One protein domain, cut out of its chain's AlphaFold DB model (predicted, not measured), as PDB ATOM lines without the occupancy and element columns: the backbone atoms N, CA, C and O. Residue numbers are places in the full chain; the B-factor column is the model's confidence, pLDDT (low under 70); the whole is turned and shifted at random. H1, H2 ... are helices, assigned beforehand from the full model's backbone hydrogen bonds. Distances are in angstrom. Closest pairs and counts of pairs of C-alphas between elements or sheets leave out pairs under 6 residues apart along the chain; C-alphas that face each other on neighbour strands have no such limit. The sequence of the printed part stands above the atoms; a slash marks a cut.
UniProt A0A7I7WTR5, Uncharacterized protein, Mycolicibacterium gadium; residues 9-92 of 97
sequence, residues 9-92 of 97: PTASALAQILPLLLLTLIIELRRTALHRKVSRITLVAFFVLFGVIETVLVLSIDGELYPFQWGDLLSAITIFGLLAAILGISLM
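What this domain is: This is residues 9 to 92 of the 97 residues of an uncharacterized protein of Mycolicibacterium gadium (UniProt A0A7I7WTR5). What is the shape? Three long helices, H1, H2 and H3, run side by side as an up-and-down bundle, each against the one before it, and their centres make a triangle. The outline is a rod with spans of 45 by 20 by 16 A. What is it made of? The printed part has 84 residues, with three named helices in the order H1, H2, H3 and no named strand; the class is all helix. Is it compact? It is only just compact, close to loose, with a radius of gyration of the C-alphas of 14.1 A.

How they stand to each other: How does H1, residues 9 to 33, stand to H2, residues 40 to 59? They touch, H1 with residues 11 to 19 alone and H2 with 54 to 58 alone; the closest C-alphas, of Ala 11 and Leu 57, are 5.4 A apart. This helical hairpin has a shallow tilt of 16 degrees, opposite ways. Where does H3, residues 70 to 91, come in? H2 and H3 form a second helical hairpin and touch, closest at the C-alphas of Thr 55 and Ala 76, 5.5 A, with a shallow tilt of 20 degrees, opposite ways. H1 with residues 19 to 30 alone touches H3 with residues 83 to 91 alone, closest at the C-alphas of Ile 26 and Leu 87, 6.7 A, at a shallow tilt of 12 degrees, the same way. What do the backbones show? Every O i to N i+4 pair is within hydrogen-bond range in H2 and H3, and 19 of 21 in H1.

Where its parts are: Where does H1 begin? C-alpha 9 is at (191.598, 203.178, 202.101), and H1 measures 35.7 A from first to last C-alpha. Where do the others lie? H2 starts with C-alpha 40 at (158.771, 192.833, 203.073) and measures 28.6 A; H3 measures 31.4 A and ends with C-alpha 91 at (157.669, 201.259, 205.162).

The domain as a whole: How large is it? The two C-alphas farthest apart, of His 35 and Pro 67, are 46.4 A apart. Are there cuts or long links? The printed part has no cut, and both links are short. Where is confidence low? Residues 33 to 38 and 62 to 68 have pLDDT under 70.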
ATOM      1  N   PRO A   9     192.162 202.223 203.055       82.62
ATOM      2  CA  PRO A   9     191.598 203.178 202.101       82.62
ATOM      3  C   PRO A   9     190.375 202.638 201.352       82.62
ATOM      4  O   PRO A   9     189.373 203.346 201.230       82.62
ATOM      5  N   THR A  10     190.420 201.386 200.890       83.56
ATOM      6  CA  THR A  10     189.284 200.768 200.196       83.56
ATOM      7  C   THR A  10     188.127 200.491 201.156       83.56
ATOM      8  O   THR A  10     186.978 200.789 200.822       83.56
ATOM      9  N   ALA A  11     188.405 200.012 202.373       82.38
ATOM     10  CA  ALA A  11     187.378 199.806 203.397       82.38
ATOM     11  C   ALA A  11     186.664 201.116 203.765       82.38
ATOM     12  O   ALA A  11     185.435 201.159 203.809       82.38
ATOM     13  N   SER A  12     187.423 202.200 203.930       83.25
ATOM     14  CA  SER A  12     186.899 203.539 204.204       83.25
ATOM     15  C   SER A  12     186.039 204.075 203.061       83.25
ATOM     16  O   SER A  12     184.943 204.583 203.299       83.25
ATOM     17  N   ALA A  13     186.489 203.921 201.813       86.75
ATOM     18  CA  ALA A  13     185.704 204.331 200.652       86.75
ATOM     19  C   ALA A  13     184.368 203.573 200.582       86.75
ATOM     20  O   ALA A  13     183.315 204.177 200.371       86.75
ATOM     21  N   LEU A  14     184.391 202.258 200.803       85.44
ATOM     22  CA  LEU A  14     183.189 201.431 200.775       85.44
ATOM     23  C   LEU A  14     182.237 201.757 201.933       85.44
ATOM     24  O   LEU A  14     181.057 201.973 201.666       85.44
ATOM     25  N   ALA A  15     182.731 201.895 203.167       83.38
ATOM     26  CA  ALA A  15     181.925 202.284 204.332       83.38
ATOM     27  C   ALA A  15     181.234 203.651 204.158       83.38
ATOM     28  O   ALA A  15     180.191 203.918 204.741       83.38
ATOM     29  N   GLN A  16     181.778 204.540 203.322       86.00
ATOM     30  CA  GLN A  16     181.133 205.819 203.010       86.00
ATOM     31  C   GLN A  16     180.091 205.699 201.888       86.00
ATOM     32  O   GLN A  16     179.039 206.341 201.936       86.00
ATOM     33  N   ILE A  17     180.368 204.892 200.861       89.06
ATOM     34  CA  ILE A  17     179.525 204.791 199.662       89.06
ATOM     35  C   ILE A  17     178.331 203.851 199.885       89.06
ATOM     36  O   ILE A  17     177.224 204.150 199.431       89.06
ATOM     37  N   LEU A  18     178.522 202.725 200.579       86.56
ATOM     38  CA  LEU A  18     177.478 201.717 200.787       86.56
ATOM     39  C   LEU A  18     176.223 202.291 201.468       86.56
ATOM     40  O   LEU A  18     175.127 202.051 200.950       86.56
ATOM     41  N   PRO A  19     176.322 203.079 202.557       84.69
ATOM     42  CA  PRO A  19     175.158 203.698 203.192       84.69
ATOM     43  C   PRO A  19     174.354 204.589 202.244       84.69
ATOM     44  O   PRO A  19     173.123 204.591 202.285       84.69
ATOM     45  N   LEU A  20     175.033 205.314 201.348       87.69
ATOM     46  CA  LEU A  20     174.390 206.174 200.351       87.69
ATOM     47  C   LEU A  20     173.659 205.352 199.284       87.69
ATOM     48  O   LEU A  20     172.546 205.707 198.882       87.69
ATOM     49  N   LEU A  21     174.246 204.232 198.855       88.12
ATOM     50  CA  LEU A  21     173.597 203.293 197.938       88.12
ATOM     51  C   LEU A  21     172.369 202.644 198.581       88.12
ATOM     52  O   LEU A  21     171.325 202.551 197.934       88.12
ATOM     53  N   LEU A  22     172.459 202.256 199.858       85.94
ATOM     54  CA  LEU A  22     171.320 201.727 200.603       85.94
ATOM     55  C   LEU A  22     170.212 202.771 200.725       85.94
ATOM     56  O   LEU A  22     169.060 202.465 200.435       85.94
ATOM     57  N   LEU A  23     170.546 204.005 201.106       85.56
ATOM     58  CA  LEU A  23     169.575 205.092 201.204       85.56
ATOM     59  C   LEU A  23     168.880 205.344 199.859       85.56
ATOM     60  O   LEU A  23     167.657 205.469 199.805       85.56
ATOM     61  N   THR A  24     169.647 205.353 198.768       87.94
ATOM     62  CA  THR A  24     169.109 205.509 197.411       87.94
ATOM     63  C   THR A  24     168.169 204.359 197.058       87.94
ATOM     64  O   THR A  24     167.061 204.596 196.578       87.94
ATOM     65  N   LEU A  25     168.556 203.118 197.365       83.69
ATOM     66  CA  LEU A  25     167.702 201.950 197.176       83.69
ATOM     67  C   LEU A  25     166.421 202.043 198.015       83.69
ATOM     68  O   LEU A  25     165.355 201.724 197.507       83.69
ATOM     69  N   ILE A  26     166.490 202.500 199.268       81.19
ATOM     70  CA  ILE A  26     165.312 202.695 200.130       81.19
ATOM     71  C   ILE A  26     164.337 203.685 199.484       81.19
ATOM     72  O   ILE A  26     163.131 203.430 199.456       81.19
ATOM     73  N   ILE A  27     164.845 204.794 198.941       83.94
ATOM     74  CA  ILE A  27     164.032 205.804 198.252       83.94
ATOM     75  C   ILE A  27     163.412 205.221 196.976       83.94
ATOM     76  O   ILE A  27     162.210 205.374 196.750       83.94
ATOM     77  N   GLU A  28     164.200 204.508 196.172       85.62
ATOM     78  CA  GLU A  28     163.735 203.896 194.925       85.62
ATOM     79  C   GLU A  28     162.709 202.786 195.187       85.62
ATOM     80  O   GLU A  28     161.695 202.685 194.494       85.62
ATOM     81  N   LEU A  29     162.909 201.991 196.240       76.81
ATOM     82  CA  LEU A  29     161.955 200.982 196.683       76.81
ATOM     83  C   LEU A  29     160.695 201.617 197.244       76.81
ATOM     84  O   LEU A  29     159.629 201.096 196.964       76.81
ATOM     85  N   ARG A  30     160.756 202.747 197.954       75.56
ATOM     86  CA  ARG A  30     159.547 203.482 198.361       75.56
ATOM     87  C   ARG A  30     158.763 203.970 197.142       75.56
ATOM     88  O   ARG A  30     157.544 203.821 197.080       75.56
ATOM     89  N   ARG A  31     159.472 204.502 196.142       76.62
ATOM     90  CA  ARG A  31     158.890 204.991 194.885       76.62
ATOM     91  C   ARG A  31     158.272 203.862 194.052       76.62
ATOM     92  O   ARG A  31     157.185 204.026 193.498       76.62
ATOM     93  N   THR A  32     158.935 202.708 194.012       71.19
ATOM     94  CA  THR A  32     158.494 201.520 193.271       71.19
ATOM     95  C   THR A  32     157.446 200.720 194.038       71.19
ATOM     96  O   THR A  32     156.545 200.176 193.415       71.19
ATOM     97  N   ALA A  33     157.502 200.666 195.371       61.00
ATOM     98  CA  ALA A  33     156.518 199.992 196.223       61.00
ATOM     99  C   ALA A  33     155.143 200.657 196.137       61.00
ATOM    100  O   ALA A  33     154.133 199.957 196.148       61.00
ATOM    101  N   LEU A  34     155.117 201.977 195.920       56.41
ATOM    102  CA  LEU A  34     153.910 202.706 195.527       56.41
ATOM    103  C   LEU A  34     153.266 202.129 194.244       56.41
ATOM    104  O   LEU A  34     152.067 202.279 194.041       56.41
ATOM    105  N   HIS A  35     154.041 201.442 193.395       53.88
ATOM    106  CA  HIS A  35     153.602 200.858 192.123       53.88
ATOM    107  C   HIS A  35     153.620 199.310 192.077       53.88
ATOM    108  O   HIS A  35     152.974 198.726 191.208       53.88
ATOM    109  N   ARG A  36     154.337 198.602 192.969       57.28
ATOM    110  CA  ARG A  36     154.503 197.133 192.931       57.28
ATOM    111  C   ARG A  36     154.753 196.545 194.326       57.28
ATOM    112  O   ARG A  36     155.633 196.997 195.044       57.28
ATOM    113  N   LYS A  37     154.044 195.470 194.697       63.66
ATOM    114  CA  LYS A  37     154.218 194.778 195.992       63.66
ATOM    115  C   LYS A  37     155.576 194.063 196.074       63.66
ATOM    116  O   LYS A  37     155.708 192.924 195.632       63.66
ATOM    117  N   VAL A  38     156.583 194.722 196.641       67.81
ATOM    118  CA  VAL A  38     157.863 194.096 197.015       67.81
ATOM    119  C   VAL A  38     157.672 193.306 198.313       67.81
ATOM    120  O   VAL A  38     157.017 193.773 199.244       67.81
ATOM    121  N   SER A  39     158.235 192.096 198.394       74.00
ATOM    122  CA  SER A  39     158.146 191.271 199.604       74.00
ATOM    123  C   SER A  39     158.915 191.920 200.758       74.00
ATOM    124  O   SER A  39     160.138 192.074 200.699       74.00
ATOM    125  N   ARG A  40     158.203 192.258 201.841       74.56
ATOM    126  CA  ARG A  40     158.771 192.833 203.073       74.56
ATOM    127  C   ARG A  40     159.897 191.967 203.650       74.56
ATOM    128  O   ARG A  40     160.858 192.497 204.191       74.56
ATOM    129  N   ILE A  41     159.801 190.646 203.484       77.31
ATOM    130  CA  ILE A  41     160.811 189.682 203.944       77.31
ATOM    131  C   ILE A  41     162.124 189.860 203.177       77.31
ATOM    132  O   ILE A  41     163.184 189.914 203.794       77.31
ATOM    133  N   THR A  42     162.063 190.000 201.851       80.31
ATOM    134  CA  THR A  42     163.253 190.217 201.011       80.31
ATOM    135  C   THR A  42     163.960 191.516 201.388       80.31
ATOM    136  O   THR A  42     165.183 191.548 201.473       80.31
ATOM    137  N   LEU A  43     163.186 192.563 201.680       77.62
ATOM    138  CA  LEU A  43     163.690 193.852 202.148       77.62
ATOM    139  C   LEU A  43     164.417 193.746 203.492       77.62
ATOM    140  O   LEU A  43     165.537 194.232 203.625       77.62
ATOM    141  N   VAL A  44     163.806 193.078 204.472       79.94
ATOM    142  CA  VAL A  44     164.419 192.867 205.793       79.94
ATOM    143  C   VAL A  44     165.684 192.017 205.676       79.94
ATOM    144  O   VAL A  44     166.706 192.378 206.249       79.94
ATOM    145  N   ALA A  45     165.654 190.928 204.901       84.38
ATOM    146  CA  ALA A  45     166.819 190.070 204.693       84.38
ATOM    147  C   ALA A  45     167.984 190.829 204.039       84.38
ATOM    148  O   ALA A  45     169.121 190.727 204.497       84.38
ATOM    149  N   PHE A  46     167.692 191.633 203.012       83.31
ATOM    150  CA  PHE A  46     168.684 192.492 202.370       83.31
ATOM    151  C   PHE A  46     169.274 193.505 203.356       83.31
ATOM    152  O   PHE A  46     170.488 193.677 203.412       83.31
ATOM    153  N   PHE A  47     168.429 194.134 204.174       83.06
ATOM    154  CA  PHE A  47     168.860 195.122 205.156       83.06
ATOM    155  C   PHE A  47     169.764 194.516 206.242       83.06
ATOM    156  O   PHE A  47     170.786 195.098 206.594       83.06
ATOM    157  N   VAL A  48     169.432 193.318 206.735       84.94
ATOM    158  CA  VAL A  48     170.271 192.586 207.698       84.94
ATOM    159  C   VAL A  48     171.618 192.212 207.079       84.94
ATOM    160  O   VAL A  48     172.653 192.453 207.697       84.94
ATOM    161  N   LEU A  49     171.619 191.670 205.856       86.81
ATOM    162  CA  LEU A  49     172.853 191.332 205.141       86.81
ATOM    163  C   LEU A  49     173.742 192.567 204.956       86.81
ATOM    164  O   LEU A  49     174.943 192.508 205.209       86.81
ATOM    165  N   PHE A  50     173.137 193.689 204.567       85.50
ATOM    166  CA  PHE A  50     173.830 194.961 204.431       85.50
ATOM    167  C   PHE A  50     174.468 195.397 205.755       85.50
ATOM    168  O   PHE A  50     175.638 195.755 205.765       85.50
ATOM    169  N   GLY A  51     173.745 195.313 206.874       83.69
ATOM    170  CA  GLY A  51     174.279 195.699 208.184       83.69
ATOM    171  C   GLY A  51     175.488 194.901 208.626       83.69
ATOM    172  O   GLY A  51     176.421 195.462 209.196       83.69
ATOM    173  N   VAL A  52     175.496 193.601 208.331       85.38
ATOM    174  CA  VAL A  52     176.656 192.748 208.605       85.38
ATOM    175  C   VAL A  52     177.857 193.208 207.781       85.38
ATOM    176  O   VAL A  52     178.934 193.390 208.340       85.38
ATOM    177  N   ILE A  53     177.673 193.443 206.478       84.81
ATOM    178  CA  ILE A  53     178.750 193.899 205.587       84.81
ATOM    179  C   ILE A  53     179.262 195.278 206.019       84.81
ATOM    180  O   ILE A  53     180.463 195.455 206.173       84.81
ATOM    181  N   GLU A  54     178.367 196.227 206.276       84.44
ATOM    182  CA  GLU A  54     178.704 197.580 206.723       84.44
ATOM    183  C   GLU A  54     179.498 197.559 208.030       84.44
ATOM    184  O   GLU A  54     180.535 198.201 208.138       84.44
ATOM    185  N   THR A  55     179.068 196.753 209.005       82.94
ATOM    186  CA  THR A  55     179.794 196.611 210.273       82.94
ATOM    187  C   THR A  55     181.204 196.072 210.036       82.94
ATOM    188  O   THR A  55     182.161 196.582 210.609       82.94
ATOM    189  N   VAL A  56     181.364 195.082 209.153       81.19
ATOM    190  CA  VAL A  56     182.683 194.549 208.776       81.19
ATOM    191  C   VAL A  56     183.549 195.626 208.113       81.19
ATOM    192  O   VAL A  56     184.737 195.715 208.420       81.19
ATOM    193  N   LEU A  57     182.974 196.455 207.238       79.25
ATOM    194  CA  LEU A  57     183.689 197.531 206.548       79.25
ATOM    195  C   LEU A  57     184.119 198.649 207.494       79.25
ATOM    196  O   LEU A  57     185.272 199.065 207.437       79.25
ATOM    197  N   VAL A  58     183.229 199.093 208.384       81.06
ATOM    198  CA  VAL A  58     183.530 200.140 209.367       81.06
ATOM    199  C   VAL A  58     184.625 199.680 210.326       81.06
ATOM    200  O   VAL A  58     185.580 200.413 210.559       81.06
ATOM    201  N   LEU A  59     184.563 198.434 210.803       79.94
ATOM    202  CA  LEU A  59     185.631 197.859 211.628       79.94
ATOM    203  C   LEU A  59     186.947 197.649 210.858       79.94
ATOM    204  O   LEU A  59     187.980 197.444 211.480       79.94
ATOM    205  N   SER A  60     186.919 197.683 209.522       75.62
ATOM    206  CA  SER A  60     188.105 197.543 208.667       75.62
ATOM    207  C   SER A  60     188.706 198.880 208.225       75.62
ATOM    208  O   SER A  60     189.651 198.864 207.438       75.62
ATOM    209  N   ILE A  61     188.186 200.031 208.678       73.88
ATOM    210  CA  ILE A  61     188.651 201.364 208.237       73.88
ATOM    211  C   ILE A  61     190.145 201.566 208.513       73.88
ATOM    212  O   ILE A  61     190.861 202.086 207.655       73.88
ATOM    213  N   ASP A  62     190.634 201.079 209.652       68.12
ATOM    214  CA  ASP A  62     192.054 201.139 210.016       68.12
ATOM    215  C   ASP A  62     192.914 200.078 209.292       68.12
ATOM    216  O   ASP A  62     194.120 199.982 209.513       68.12
ATOM    217  N   GLY A  63     192.327 199.274 208.396       61.12
ATOM    218  CA  GLY A  63     193.011 198.194 207.677       61.12
ATOM    219  C   GLY A  63     193.258 196.936 208.517       61.12
ATOM    220  O   GLY A  63     193.829 195.971 208.015       61.12
ATOM    221  N   GLU A  64     192.804 196.912 209.770       64.50
ATOM    222  CA  GLU A  64     192.898 195.768 210.674       64.50
ATOM    223  C   GLU A  64     191.515 195.450 211.245       64.50
ATOM    224  O   GLU A  64     190.960 196.215 212.023       64.50
ATOM    225  N   LEU A  65     190.954 194.289 210.893       59.09
ATOM    226  CA  LEU A  65     189.656 193.851 211.429       59.09
ATOM    227  C   LEU A  65     189.766 193.415 212.903       59.09
ATOM    228  O   LEU A  65     188.778 193.316 213.631       59.09
ATOM    229  N   TYR A  66     190.991 193.111 213.332       53.03
ATOM    230  CA  TYR A  66     191.358 192.791 214.702       53.03
ATOM    231  C   TYR A  66     192.821 193.202 214.937       53.03
ATOM    232  O   TYR A  66     193.687 192.671 214.226       53.03
ATOM    233  N   PRO A  67     193.130 194.059 215.933       57.84
ATOM    234  CA  PRO A  67     192.258 194.607 216.984       57.84
ATOM    235  C   PRO A  67     191.391 195.792 216.517       57.84
ATOM    236  O   PRO A  67     191.907 196.793 216.041       57.84
ATOM    237  N   PHE A  68     190.073 195.700 216.712       65.12
ATOM    238  CA  PHE A  68     189.133 196.764 216.343       65.12
ATOM    239  C   PHE A  68     188.989 197.821 217.449       65.12
ATOM    240  O   PHE A  68     189.059 197.502 218.642       65.12
ATOM    241  N   GLN A  69     188.723 199.078 217.078       73.62
ATOM    242  CA  GLN A  69     188.395 200.125 218.045       73.62
ATOM    243  C   GLN A  69     186.914 200.056 218.441       73.62
ATOM    244  O   GLN A  69     186.018 199.972 217.603       73.62
ATOM    245  N   TRP A  70     186.622 200.155 219.741       74.88
ATOM    246  CA  TRP A  70     185.237 200.208 220.234       74.88
ATOM    247  C   TRP A  70     184.451 201.409 219.688       74.88
ATOM    248  O   TRP A  70     183.229 201.334 219.585       74.88
ATOM    249  N   GLY A  71     185.144 202.495 219.322       75.38
ATOM    250  CA  GLY A  71     184.546 203.663 218.673       75.38
ATOM    251  C   GLY A  71     183.947 203.335 217.304       75.38
ATOM    252  O   GLY A  71     182.816 203.734 217.035       75.38
ATOM    253  N   ASP A  72     184.651 202.538 216.497       77.06
ATOM    254  CA  ASP A  72     184.199 202.122 215.161       77.06
ATOM    255  C   ASP A  72     182.993 201.189 215.238       77.06
ATOM    256  O   ASP A  72     182.052 201.285 214.454       77.06
ATOM    257  N   LEU A  73     182.952 200.325 216.253       78.88
ATOM    258  CA  LEU A  73     181.777 199.495 216.497       78.88
ATOM    259  C   LEU A  73     180.552 200.349 216.861       78.88
ATOM    260  O   LEU A  73     179.446 200.106 216.376       78.88
ATOM    261  N   LEU A  74     180.740 201.358 217.713       80.88
ATOM    262  CA  LEU A  74     179.657 202.221 218.185       80.88
ATOM    263  C   LEU A  74     179.123 203.121 217.062       80.88
ATOM    264  O   LEU A  74     177.910 203.327 216.959       80.88
ATOM    265  N   SER A  75     180.006 203.610 216.187       80.12
ATOM    266  CA  SER A  75     179.629 204.381 215.001       80.12
ATOM    267  C   SER A  75     178.898 203.514 213.971       80.12
ATOM    268  O   SER A  75     177.828 203.921 213.511       80.12
ATOM    269  N   ALA A  76     179.377 202.293 213.698       81.31
ATOM    270  CA  ALA A  76     178.709 201.331 212.816       81.31
ATOM    271  C   ALA A  76     177.280 201.029 213.285       81.31
ATOM    272  O   ALA A  76     176.325 201.137 212.513       81.31
ATOM    273  N   ILE A  77     177.114 200.719 214.577       82.81
ATOM    274  CA  ILE A  77     175.800 200.456 215.184       82.81
ATOM    275  C   ILE A  77     174.896 201.687 215.074       82.81
ATOM    276  O   ILE A  77     173.706 201.550 214.788       82.81
ATOM    277  N   THR A  78     175.445 202.888 215.269       85.19
ATOM    278  CA  THR A  78     174.679 204.138 215.184       85.19
ATOM    279  C   THR A  78     174.182 204.393 213.761       85.19
ATOM    280  O   THR A  78     172.985 204.601 213.569       85.19
ATOM    281  N   ILE A  79     175.064 204.335 212.756       82.00
ATOM    282  CA  ILE A  79     174.702 204.539 211.342       82.00
ATOM    283  C   ILE A  79     173.679 203.490 210.911       82.00
ATOM    284  O   ILE A  79     172.628 203.828 210.362       82.00
ATOM    285  N   PHE A  80     173.948 202.219 211.213       82.50
ATOM    286  CA  PHE A  80     173.055 201.133 210.847       82.50
ATOM    287  C   PHE A  80     171.690 201.247 211.540       82.50
ATOM    288  O   PHE A  80     170.653 201.076 210.899       82.50
ATOM    289  N   GLY A  81     171.667 201.612 212.825       84.00
ATOM    290  CA  GLY A  81     170.438 201.859 213.579       84.00
ATOM    291  C   GLY A  81     169.611 203.013 213.009       84.00
ATOM    292  O   GLY A  81     168.392 202.892 212.873       84.00
ATOM    293  N   LEU A  82     170.262 204.108 212.602       85.56
ATOM    294  CA  LEU A  82     169.597 205.232 211.937       85.56
ATOM    295  C   LEU A  82     169.009 204.819 210.582       85.56
ATOM    296  O   LEU A  82     167.849 205.123 210.303       85.56
ATOM    297  N   LEU A  83     169.758 204.073 209.766       82.62
ATOM    298  CA  LEU A  83     169.257 203.532 208.497       82.62
ATOM    299  C   LEU A  83     168.063 202.590 208.717       82.62
ATOM    300  O   LEU A  83     167.100 202.631 207.950       82.62
ATOM    301  N   ALA A  84     168.091 201.782 209.781       82.88
ATOM    302  CA  ALA A  84     167.013 200.857 210.123       82.88
ATOM    303  C   ALA A  84     165.740 201.611 210.512       82.88
ATOM    304  O   ALA A  84     164.645 201.257 210.071       82.88
ATOM    305  N   ALA A  85     165.885 202.682 211.298       84.75
ATOM    306  CA  ALA A  85     164.787 203.563 211.665       84.75
ATOM    307  C   ALA A  85     164.189 204.254 210.430       84.75
ATOM    308  O   ALA A  85     162.969 204.248 210.260       84.75
ATOM    309  N   ILE A  86     165.031 204.777 209.530       83.06
ATOM    310  CA  ILE A  86     164.590 205.394 208.269       83.06
ATOM    311  C   ILE A  86     163.827 204.381 207.412       83.06
ATOM    312  O   ILE A  86     162.747 204.701 206.915       83.06
ATOM    313  N   LEU A  87     164.339 203.155 207.265       80.06
ATOM    314  CA  LEU A  87     163.636 202.096 206.541       80.06
ATOM    315  C   LEU A  87     162.294 201.767 207.209       80.06
ATOM    316  O   LEU A  87     161.281 201.658 206.522       80.06
ATOM    317  N   GLY A  88     162.272 201.633 208.536       79.69
ATOM    318  CA  GLY A  88     161.060 201.361 209.305       79.69
ATOM    319  C   GLY A  88     159.982 202.412 209.059       79.69
ATOM    320  O   GLY A  88     158.864 202.057 208.695       79.69
ATOM    321  N   ILE A  89     160.344 203.692 209.169       79.62
ATOM    322  CA  ILE A  89     159.454 204.828 208.895       79.62
ATOM    323  C   ILE A  89     159.021 204.840 207.422       79.62
ATOM    324  O   ILE A  89     157.848 205.046 207.131       79.62
ATOM    325  N   SER A  90     159.940 204.581 206.487       72.44
ATOM    326  CA  SER A  90     159.665 204.553 205.043       72.44
ATOM    327  C   SER A  90     158.621 203.497 204.654       72.44
ATOM    328  O   SER A  90     157.831 203.720 203.736       72.44
ATOM    329  N   LEU A  91     158.605 202.366 205.368       72.06
ATOM    330  CA  LEU A  91     157.669 201.259 205.162       72.06
ATOM    331  C   LEU A  91     156.346 201.411 205.923       72.06
ATOM    332  O   LEU A  91     155.429 200.625 205.678       72.06
ATOM    333  N   MET A  92     156.234 202.352 206.863       75.50
ATOM    334  CA  MET A  92     154.950 202.659 207.490       75.50
ATOM    335  C   MET A  92     154.082 203.382 206.457       75.50
ATOM    336  O   MET A  92     154.406 204.485 206.020       75.50
TER     337      MET A  92